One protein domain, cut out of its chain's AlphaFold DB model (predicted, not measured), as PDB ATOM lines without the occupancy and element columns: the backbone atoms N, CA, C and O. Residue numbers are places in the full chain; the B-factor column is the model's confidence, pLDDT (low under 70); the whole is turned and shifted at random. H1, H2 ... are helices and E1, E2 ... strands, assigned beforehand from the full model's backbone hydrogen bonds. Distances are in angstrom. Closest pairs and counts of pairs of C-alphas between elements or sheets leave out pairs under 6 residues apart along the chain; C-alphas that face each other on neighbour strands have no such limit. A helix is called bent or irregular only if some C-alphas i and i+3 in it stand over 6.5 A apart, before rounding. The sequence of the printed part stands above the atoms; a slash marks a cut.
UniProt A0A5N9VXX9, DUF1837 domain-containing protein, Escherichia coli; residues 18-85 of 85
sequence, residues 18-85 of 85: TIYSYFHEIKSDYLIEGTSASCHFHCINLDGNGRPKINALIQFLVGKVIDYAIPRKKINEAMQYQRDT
ATOM      1  N   THR A  18     170.339 133.339 145.933       74.62
ATOM      2  CA  THR A  18     170.484 134.237 147.072       74.62
ATOM      3  C   THR A  18     171.915 134.188 147.589       74.62
ATOM      4  O   THR A  18     172.453 133.133 147.929       74.62
ATOM      5  N   ILE A  19     172.538 135.362 147.710       82.25
ATOM      6  CA  ILE A  19     173.887 135.508 148.271       82.25
ATOM      7  C   ILE A  19     174.015 134.841 149.655       82.25
ATOM      8  O   ILE A  19     175.072 134.315 149.997       82.25
ATOM      9  N   TYR A  20     172.916 134.773 150.412       83.75
ATOM     10  CA  TYR A  20     172.820 134.115 151.714       83.75
ATOM     11  C   TYR A  20     173.128 132.613 151.678       83.75
ATOM     12  O   TYR A  20     173.610 132.079 152.668       83.75
ATOM     13  N   SER A  21     172.974 131.938 150.537       84.50
ATOM     14  CA  SER A  21     173.352 130.523 150.380       84.50
ATOM     15  C   SER A  21     174.857 130.275 150.580       84.50
ATOM     16  O   SER A  21     175.290 129.161 150.890       84.50
ATOM     17  N   TYR A  22     175.677 131.320 150.442       87.50
ATOM     18  CA  TYR A  22     177.126 131.271 150.645       87.50
ATOM     19  C   TYR A  22     177.557 131.687 152.049       87.50
ATOM     20  O   TYR A  22     178.731 131.527 152.390       87.50
ATOM     21  N   PHE A  23     176.629 132.192 152.861       90.75
ATOM     22  CA  PHE A  23     176.915 132.763 154.163       90.75
ATOM     23  C   PHE A  23     176.170 132.037 155.288       90.75
ATOM     24  O   PHE A  23     175.019 131.635 155.159       90.75
ATOM     25  N   HIS A  24     176.837 131.909 156.425       89.94
ATOM     26  CA  HIS A  24     176.252 131.559 157.702       89.94
ATOM     27  C   HIS A  24     176.073 132.846 158.505       89.94
ATOM     28  O   HIS A  24     177.038 133.581 158.725       89.94
ATOM     29  N   GLU A  25     174.845 133.147 158.912       90.75
ATOM     30  CA  GLU A  25     174.574 134.298 159.767       90.75
ATOM     31  C   GLU A  25     175.054 134.026 161.194       90.75
ATOM     32  O   GLU A  25     174.683 133.029 161.808       90.75
ATOM     33  N   ILE A  26     175.882 134.932 161.715       92.81
ATOM     34  CA  ILE A  26     176.353 134.897 163.103       92.81
ATOM     35  C   ILE A  26     175.471 135.785 163.973       92.81
ATOM     36  O   ILE A  26     175.114 135.419 165.091       92.81
ATOM     37  N   LYS A  27     175.159 136.982 163.472       91.38
ATOM     38  CA  LYS A  27     174.352 137.974 164.176       91.38
ATOM     39  C   LYS A  27     173.823 138.995 163.183       91.38
ATOM     40  O   LYS A  27     174.605 139.577 162.439       91.38
ATOM     41  N   SER A  28     172.528 139.247 163.197       91.19
ATOM     42  CA  SER A  28     171.883 140.295 162.410       91.19
ATOM     43  C   SER A  28     171.398 141.432 163.311       91.19
ATOM     44  O   SER A  28     171.267 141.262 164.524       91.19
ATOM     45  N   ASP A  29     171.180 142.598 162.702       90.56
ATOM     46  CA  ASP A  29     170.544 143.765 163.326       90.56
ATOM     47  C   ASP A  29     171.208 144.246 164.627       90.56
ATOM     48  O   ASP A  29     170.573 144.614 165.615       90.56
ATOM     49  N   TYR A  30     172.541 144.222 164.658       94.19
ATOM     50  CA  TYR A  30     173.283 144.719 165.805       94.19
ATOM     51  C   TYR A  30     173.477 146.233 165.712       94.19
ATOM     52  O   TYR A  30     174.251 146.706 164.878       94.19
ATOM     53  N   LEU A  31     172.807 146.990 166.581       95.56
ATOM     54  CA  LEU A  31     172.969 148.439 166.660       95.56
ATOM     55  C   LEU A  31     174.370 148.807 167.165       95.56
ATOM     56  O   LEU A  31     174.804 148.348 168.224       95.56
ATOM     57  N   ILE A  32     175.064 149.666 166.423       94.06
ATOM     58  CA  ILE A  32     176.353 150.212 166.847       94.06
ATOM     59  C   ILE A  32     176.093 151.377 167.805       94.06
ATOM     60  O   ILE A  32     175.494 152.385 167.419       94.06
ATOM     61  N   GLU A  33     176.566 151.244 169.047       94.44
ATOM     62  CA  GLU A  33     176.405 152.265 170.085       94.44
ATOM     63  C   GLU A  33     176.855 153.653 169.611       94.44
ATOM     64  O   GLU A  33     177.896 153.816 168.973       94.44
ATOM     65  N   GLY A  34     176.047 154.667 169.925       94.94
ATOM     66  CA  GLY A  34     176.303 156.048 169.511       94.94
ATOM     67  C   GLY A  34     175.992 156.346 168.041       94.94
ATOM     68  O   GLY A  34     176.265 157.456 167.587       94.94
ATOM     69  N   THR A  35     175.407 155.404 167.293       95.56
ATOM     70  CA  THR A  35     175.022 155.600 165.887       95.56
ATOM     71  C   THR A  35     173.621 155.053 165.597       95.56
ATOM     72  O   THR A  35     173.050 154.310 166.389       95.56
ATOM     73  N   SER A  36     173.075 155.395 164.429       94.31
ATOM     74  CA  SER A  36     171.857 154.783 163.879       94.31
ATOM     75  C   SER A  36     172.150 153.614 162.926       94.31
ATOM     76  O   SER A  36     171.288 153.252 162.130       94.31
ATOM     77  N   ALA A  37     173.376 153.079 162.927       94.94
ATOM     78  CA  ALA A  37     173.786 152.020 162.011       94.94
ATOM     79  C   ALA A  37     173.524 150.631 162.609       94.94
ATOM     80  O   ALA A  37     173.892 150.361 163.755       94.94
ATOM     81  N   SER A  38     172.939 149.740 161.806       94.38
ATOM     82  CA  SER A  38     172.818 148.313 162.104       94.38
ATOM     83  C   SER A  38     173.913 147.520 161.388       94.38
ATOM     84  O   SER A  38     174.244 147.760 160.225       94.38
ATOM     85  N   CYS A  39     174.501 146.565 162.104       92.94
ATOM     86  CA  CYS A  39     175.545 145.682 161.607       92.94
ATOM     87  C   CYS A  39     175.016 144.252 161.481       92.94
ATOM     88  O   CYS A  39     174.380 143.724 162.395       92.94
ATOM     89  N   HIS A  40     175.345 143.610 160.362       92.31
ATOM     90  CA  HIS A  40     175.039 142.209 160.091       92.31
ATOM     91  C   HIS A  40     176.350 141.447 159.887       92.31
ATOM     92  O   HIS A  40     177.211 141.857 159.106       92.31
ATOM     93  N   PHE A  41     176.520 140.357 160.626       92.50
ATOM     94  CA  PHE A  41     177.732 139.554 160.685       92.50
ATOM     95  C   PHE A  41     177.487 138.198 160.040       92.50
ATOM     96  O   PHE A  41     176.627 137.429 160.475       92.50
ATOM     97  N   HIS A  42     178.303 137.893 159.036       92.12
ATOM     98  CA  HIS A  42     178.207 136.671 158.256       92.12
ATOM     99  C   HIS A  42     179.582 136.009 158.110       92.12
ATOM    100  O   HIS A  42     180.593 136.687 157.917       92.12
ATOM    101  N   CYS A  43     179.615 134.680 158.159       92.50
ATOM    102  CA  CYS A  43     180.785 133.862 157.835       92.50
ATOM    103  C   CYS A  43     180.546 133.088 156.539       92.50
ATOM    104  O   CYS A  43     179.410 132.787 156.208       92.50
ATOM    105  N   ILE A  44     181.595 132.739 155.795       93.06
ATOM    106  CA  ILE A  44     181.438 131.940 154.568       93.06
ATOM    107  C   ILE A  44     181.134 130.484 154.937       93.06
ATOM    108  O   ILE A  44     181.810 129.902 155.787       93.06
ATOM    109  N   ASN A  45     180.154 129.885 154.261       90.19
ATOM    110  CA  ASN A  45     179.800 128.478 154.428       90.19
ATOM    111  C   ASN A  45     180.971 127.555 154.064       90.19
ATOM    112  O   ASN A  45     181.713 127.798 153.109       90.19
ATOM    113  N   LEU A  46     181.112 126.459 154.807       89.31
ATOM    114  CA  LEU A  46     182.146 125.456 154.567       89.31
ATOM    115  C   LEU A  46     181.668 124.384 153.574       89.31
ATOM    116  O   LEU A  46     180.469 124.128 153.426       89.31
ATOM    117  N   ASP A  47     182.609 123.775 152.859       85.81
ATOM    118  CA  ASP A  47     182.408 122.588 152.036       85.81
ATOM    119  C   ASP A  47     182.387 121.310 152.888       85.81
ATOM    120  O   ASP A  47     182.584 121.342 154.102       85.81
ATOM    121  N   GLY A  48     182.139 120.161 152.250       83.12
ATOM    122  CA  GLY A  48     182.114 118.868 152.945       83.12
ATOM    123  C   GLY A  48     183.450 118.472 153.591       83.12
ATOM    124  O   GLY A  48     183.470 117.574 154.424       83.12
ATOM    125  N   ASN A  49     184.546 119.153 153.246       90.25
ATOM    126  CA  ASN A  49     185.881 118.960 153.812       90.25
ATOM    127  C   ASN A  49     186.242 120.041 154.849       90.25
ATOM    128  O   ASN A  49     187.403 120.140 155.250       90.25
ATOM    129  N   GLY A  50     185.283 120.878 155.259       88.62
ATOM    130  CA  GLY A  50     185.489 121.946 156.238       88.62
ATOM    131  C   GLY A  50     186.233 123.171 155.699       88.62
ATOM    132  O   GLY A  50     186.664 124.014 156.485       88.62
ATOM    133  N   ARG A  51     186.411 123.302 154.381       91.19
ATOM    134  CA  ARG A  51     187.079 124.460 153.764       91.19
ATOM    135  C   ARG A  51     186.049 125.518 153.371       91.19
ATOM    136  O   ARG A  51     184.980 125.156 152.887       91.19
ATOM    137  N   PRO A  52     186.338 126.822 153.502       91.75
ATOM    138  CA  PRO A  52     185.424 127.862 153.034       91.75
ATOM    139  C   PRO A  52     185.095 127.726 151.539       91.75
ATOM    140  O   PRO A  52     186.000 127.611 150.708       91.75
ATOM    141  N   LYS A  53     183.808 127.803 151.174       89.06
ATOM    142  CA  LYS A  53     183.298 127.735 149.786       89.06
ATOM    143  C   LYS A  53     183.571 129.016 148.976       89.06
ATOM    144  O   LYS A  53     182.695 129.530 148.282       89.06
ATOM    145  N   ILE A  54     184.797 129.533 149.033       90.50
ATOM    146  CA  ILE A  54     185.195 130.805 148.409       90.50
ATOM    147  C   ILE A  54     185.003 130.769 146.890       90.50
ATOM    148  O   ILE A  54     184.417 131.685 146.328       90.50
ATOM    149  N   ASN A  55     185.436 129.698 146.219       87.38
ATOM    150  CA  ASN A  55     185.342 129.610 144.758       87.38
ATOM    151  C   ASN A  55     183.892 129.650 144.258       87.38
ATOM    152  O   ASN A  55     183.610 130.264 143.233       87.38
ATOM    153  N   ALA A  56     182.974 129.022 144.994       85.94
ATOM    154  CA  ALA A  56     181.558 129.030 144.652       85.94
ATOM    155  C   ALA A  56     180.951 130.431 144.838       85.94
ATOM    156  O   ALA A  56     180.200 130.887 143.978       85.94
ATOM    157  N   LEU A  57     181.340 131.141 145.906       90.19
ATOM    158  CA  LEU A  57     180.948 132.535 146.126       90.19
ATOM    159  C   LEU A  57     181.499 133.460 145.028       90.19
ATOM    160  O   LEU A  57     180.767 134.302 144.522       90.19
ATOM    161  N   ILE A  58     182.762 133.291 144.619       91.12
ATOM    162  CA  ILE A  58     183.365 134.081 143.532       91.12
ATOM    163  C   ILE A  58     182.578 133.897 142.234       91.12
ATOM    164  O   ILE A  58     182.226 134.885 141.598       91.12
ATOM    165  N   GLN A  59     182.274 132.654 141.854       88.81
ATOM    166  CA  GLN A  59     181.504 132.355 140.640       88.81
ATOM    167  C   GLN A  59     180.136 133.048 140.650       88.81
ATOM    168  O   GLN A  59     179.759 133.693 139.672       88.81
ATOM    169  N   PHE A  60     179.434 132.990 141.782       87.69
ATOM    170  CA  PHE A  60     178.165 133.687 141.961       87.69
ATOM    171  C   PHE A  60     178.301 135.211 141.827       87.69
ATOM    172  O   PHE A  60     177.556 135.843 141.076       87.69
ATOM    173  N   LEU A  61     179.283 135.807 142.512       90.50
ATOM    174  CA  LEU A  61     179.520 137.252 142.470       90.50
ATOM    175  C   LEU A  61     179.884 137.732 141.065       90.50
ATOM    176  O   LEU A  61     179.402 138.782 140.648       90.50
ATOM    177  N   VAL A  62     180.686 136.968 140.319       91.06
ATOM    178  CA  VAL A  62     181.022 137.286 138.923       91.06
ATOM    179  C   VAL A  62     179.755 137.373 138.072       91.06
ATOM    180  O   VAL A  62     179.599 138.350 137.342       91.06
ATOM    181  N   GLY A  63     178.823 136.425 138.213       86.69
ATOM    182  CA  GLY A  63     177.528 136.476 137.526       86.69
ATOM    183  C   GLY A  63     176.748 137.753 137.849       86.69
ATOM    184  O   GLY A  63     176.355 138.484 136.942       86.69
ATOM    185  N   LYS A  64     176.620 138.095 139.138       86.75
ATOM    186  CA  LYS A  64     175.914 139.317 139.567       86.75
ATOM    187  C   LYS A  64     176.599 140.606 139.100       86.75
ATOM    188  O   LYS A  64     175.911 141.563 138.753       86.75
ATOM    189  N   VAL A  65     177.933 140.643 139.056       90.81
ATOM    190  CA  VAL A  65     178.694 141.788 138.526       90.81
ATOM    191  C   VAL A  65     178.454 141.954 137.029       90.81
ATOM    192  O   VAL A  65     178.243 143.079 136.581       90.81
ATOM    193  N   ILE A  66     178.456 140.861 136.262       87.69
ATOM    194  CA  ILE A  66     178.163 140.896 134.823       87.69
ATOM    195  C   ILE A  66     176.736 141.399 134.588       87.69
ATOM    196  O   ILE A  66     176.549 142.330 133.806       87.69
ATOM    197  N   ASP A  67     175.750 140.853 135.303       84.00
ATOM    198  CA  ASP A  67     174.350 141.279 135.195       84.00
ATOM    199  C   ASP A  67     174.174 142.766 135.521       84.00
ATOM    200  O   ASP A  67     173.476 143.485 134.806       84.00
ATOM    201  N   TYR A  68     174.837 143.247 136.577       84.69
ATOM    202  CA  TYR A  68     174.830 144.662 136.946       84.69
ATOM    203  C   TYR A  68     175.510 145.544 135.890       84.69
ATOM    204  O   TYR A  68     175.055 146.657 135.615       84.69
ATOM    205  N   ALA A  69     176.600 145.062 135.291       92.94
ATOM    206  CA  ALA A  69     177.379 145.813 134.315       92.94
ATOM    207  C   ALA A  69     176.658 145.984 132.967       92.94
ATOM    208  O   ALA A  69     176.978 146.922 132.233       92.94
ATOM    209  N   ILE A  70     175.696 145.120 132.626       89.06
ATOM    210  CA  ILE A  70     174.940 145.216 131.373       89.06
ATOM    211  C   ILE A  70     173.678 146.070 131.591       89.06
ATOM    212  O   ILE A  70     172.747 145.648 132.280       89.06
ATOM    213  N   PRO A  71     173.552 147.249 130.949       91.81
ATOM    214  CA  PRO A  71     172.355 148.068 131.083       91.81
ATOM    215  C   PRO A  71     171.106 147.322 130.606       91.81
ATOM    216  O   PRO A  71     171.079 146.781 129.499       91.81
ATOM    217  N   ARG A  72     170.018 147.387 131.383       87.50
ATOM    218  CA  ARG A  72     168.762 146.682 131.064       87.50
ATOM    219  C   ARG A  72     168.230 146.988 129.660       87.50
ATOM    220  O   ARG A  72     167.718 146.100 128.984       87.50
ATOM    221  N   LYS A  73     168.418 148.228 129.193       93.38
ATOM    222  CA  LYS A  73     168.083 148.659 127.828       93.38
ATOM    223  C   LYS A  73     168.777 147.805 126.758       93.38
ATOM    224  O   LYS A  73     168.122 147.394 125.810       93.38
ATOM    225  N   LYS A  74     170.067 147.493 126.934       92.25
ATOM    226  CA  LYS A  74     170.845 146.675 125.992       92.25
ATOM    227  C   LYS A  74     170.371 145.231 125.944       92.25
ATOM    228  O   LYS A  74     170.287 144.660 124.862       92.25
ATOM    229  N   ILE A  75     169.989 144.680 127.093       89.12
ATOM    230  CA  ILE A  75     169.397 143.340 127.168       89.12
ATOM    231  C   ILE A  75     168.082 143.303 126.380       89.12
ATOM    232  O   ILE A  75     167.862 142.399 125.581       89.12
ATOM    233  N   ASN A  76     167.227 144.314 126.556       93.06
ATOM    234  CA  ASN A  76     165.948 144.393 125.852       93.06
ATOM    235  C   ASN A  76     166.120 144.565 124.335       93.06
ATOM    236  O   ASN A  76     165.434 143.886 123.579       93.06
ATOM    237  N   GLU A  77     167.046 145.427 123.896       95.19
ATOM    238  CA  GLU A  77     167.398 145.600 122.476       95.19
ATOM    239  C   GLU A  77     167.847 144.270 121.847       95.19
ATOM    240  O   GLU A  77     167.349 143.893 120.788       95.19
ATOM    241  N   ALA A  78     168.733 143.527 122.520       93.06
ATOM    242  CA  ALA A  78     169.222 142.236 122.038       93.06
ATOM    243  C   ALA A  78     168.115 141.168 121.977       93.06
ATOM    244  O   ALA A  78     168.002 140.452 120.984       93.06
ATOM    245  N   MET A  79     167.262 141.086 123.006       93.75
ATOM    246  CA  MET A  79     166.118 140.165 123.012       93.75
ATOM    247  C   MET A  79     165.112 140.482 121.904       93.75
ATOM    248  O   MET A  79     164.537 139.560 121.334       93.75
ATOM    249  N   GLN A  80     164.878 141.766 121.616       95.56
ATOM    250  CA  GLN A  80     163.980 142.177 120.542       95.56
ATOM    251  C   GLN A  80     164.553 141.785 119.177       95.56
ATOM    252  O   GLN A  80     163.873 141.119 118.407       95.56
ATOM    253  N   TYR A  81     165.833 142.080 118.933       95.31
ATOM    254  CA  TYR A  81     166.521 141.679 117.704       95.31
ATOM    255  C   TYR A  81     166.447 140.165 117.442       95.31
ATOM    256  O   TYR A  81     166.171 139.747 116.321       95.31
ATOM    257  N   GLN A  82     166.631 139.342 118.481       92.56
ATOM    258  CA  GLN A  82     166.540 137.883 118.363       92.56
ATOM    259  C   GLN A  82     165.112 137.359 118.140       92.56
ATOM    260  O   GLN A  82     164.946 136.235 117.685       92.56
ATOM    261  N   ARG A  83     164.070 138.124 118.484       91.25
ATOM    262  CA  ARG A  83     162.680 137.762 118.152       91.25
ATOM    263  C   ARG A  83     162.320 138.127 116.718       91.25
ATOM    264  O   ARG A  83     161.462 137.476 116.132       91.25
ATOM    265  N   ASP A  84     162.947 139.180 116.206       89.62
ATOM    266  CA  ASP A  84     162.678 139.737 114.883       89.62
ATOM    267  C   ASP A  84     163.499 139.050 113.768       89.62
ATOM    268  O   ASP A  84     163.240 139.299 112.590       89.62
ATOM    269  N   THR A  85     164.466 138.191 114.127       69.69
ATOM    270  CA  THR A  85     165.318 137.396 113.217       69.69
ATOM    271  C   THR A  85     165.041 135.908 113.386       69.69
ATOM    272  O   THR A  85     164.956 135.205 112.354       69.69
TER     273      THR A  85
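Overview. This is residues 18 to 85 of the 85 residues of the protein "DUF1837 domain-containing protein" of Escherichia coli (UniProt A0A5N9VXX9). A two-stranded hairpin, E1 and E2, and the helix H2 make the two limbs of an open V, with the short helix H1 near the corner between them; beyond the far end of H2 the chain turns, and the helix H3 runs away from the rest as a free arm. The hairpin and H2 meet only near the corner, and residues 76 to 85, of which 76 to 84 belong to H3, stick out with nothing packed on them. The printed part has 68 residues, with three named helices and two named strands in the order H1, E1, E2, H2, H3; the sheet has the order E1, E2 and is antiparallel, and the class is mixed, helices and strands. The whole is extended, with a radius of gyration of the C-alphas of 18.8 A, and flat, spanning 57 by 40 by 14 A.

Along the chain. The printed part begins at Thr 18, and H1 follows as residues 19 to 22, with C-alpha 19 at (173.887, 135.508, 148.271). E1, the longest strand by residues, takes residues 23 to 31 and measures 20.4 A from first to last C-alpha; it bends by 58 degrees at residue 26. Residues 32 to 37 lead to E2, residues 38 to 44, which is 20.0 A long and begins with C-alpha 38 at (172.818, 148.313, 162.104). After residues 45 to 53 comes H2, residues 54 to 69, the longest helix by residues, 22.0 A from first to last C-alpha. H3, residues 72 to 84, is 18.6 A long and ends with C-alpha 84 at (162.678, 139.737, 114.883). None of the helices is bent.

Arrangement. E1 and E2 are a hairpin of antiparallel neighbour strands, with 166 degrees between their N-to-C directions. The C-alphas of residues 23 and 44 face each other at 4.6 A, and those of residues 31 and 38 also at 4.6 A. Across the pair N 24 and O 43 are within hydrogen-bond range at 2.7 A, and so are N 39 and O 30 at 2.8 A. H1 joins E1 by a tight link with no residue between them. The closest C-alphas of H1 and E2 are those of Tyr 22 and Ile 44, 5.9 A apart. H1 and H2 touch, H2 with residues 56 to 60 alone; their closest C-alphas are those of Tyr 22 and Leu 57, 6.1 A apart. The closest C-alphas of E2 and H2 are those of Ile 44 and Ile 54, at 7.3 A, while the centres of these two elements are 19.2 A apart. E1 and H2 are apart. H3 touches no helix and is apart from H1, E1, E2 and H2. In H2 and H3 every pair of O i and N i+4 is within hydrogen-bond range; H1, with 4 residues, is too short for such a pair.

Size, cuts and confidence. The two C-alphas farthest apart are those of Gly 34 and Thr 85, at 60.3 A, and the first and last printed C-alphas, of Thr 18 and Thr 85, are 34.4 A apart. Residues 68 to 74, of which 72 to 74 belong to H3, stand free, as do residues 76 to 85. Without these stretches the body has 51 residues and spans 39 by 38 by 13 A. The links H1 to E1 and H2 to H3 are tight, those from E1 to E2 and from E2 to H2 are short, and no link is long. The printed part has no cut and ends at residue 85, the chain's last residue. The mean pLDDT of the printed part is 90.1, and one printed residue, Thr 85, is under 70.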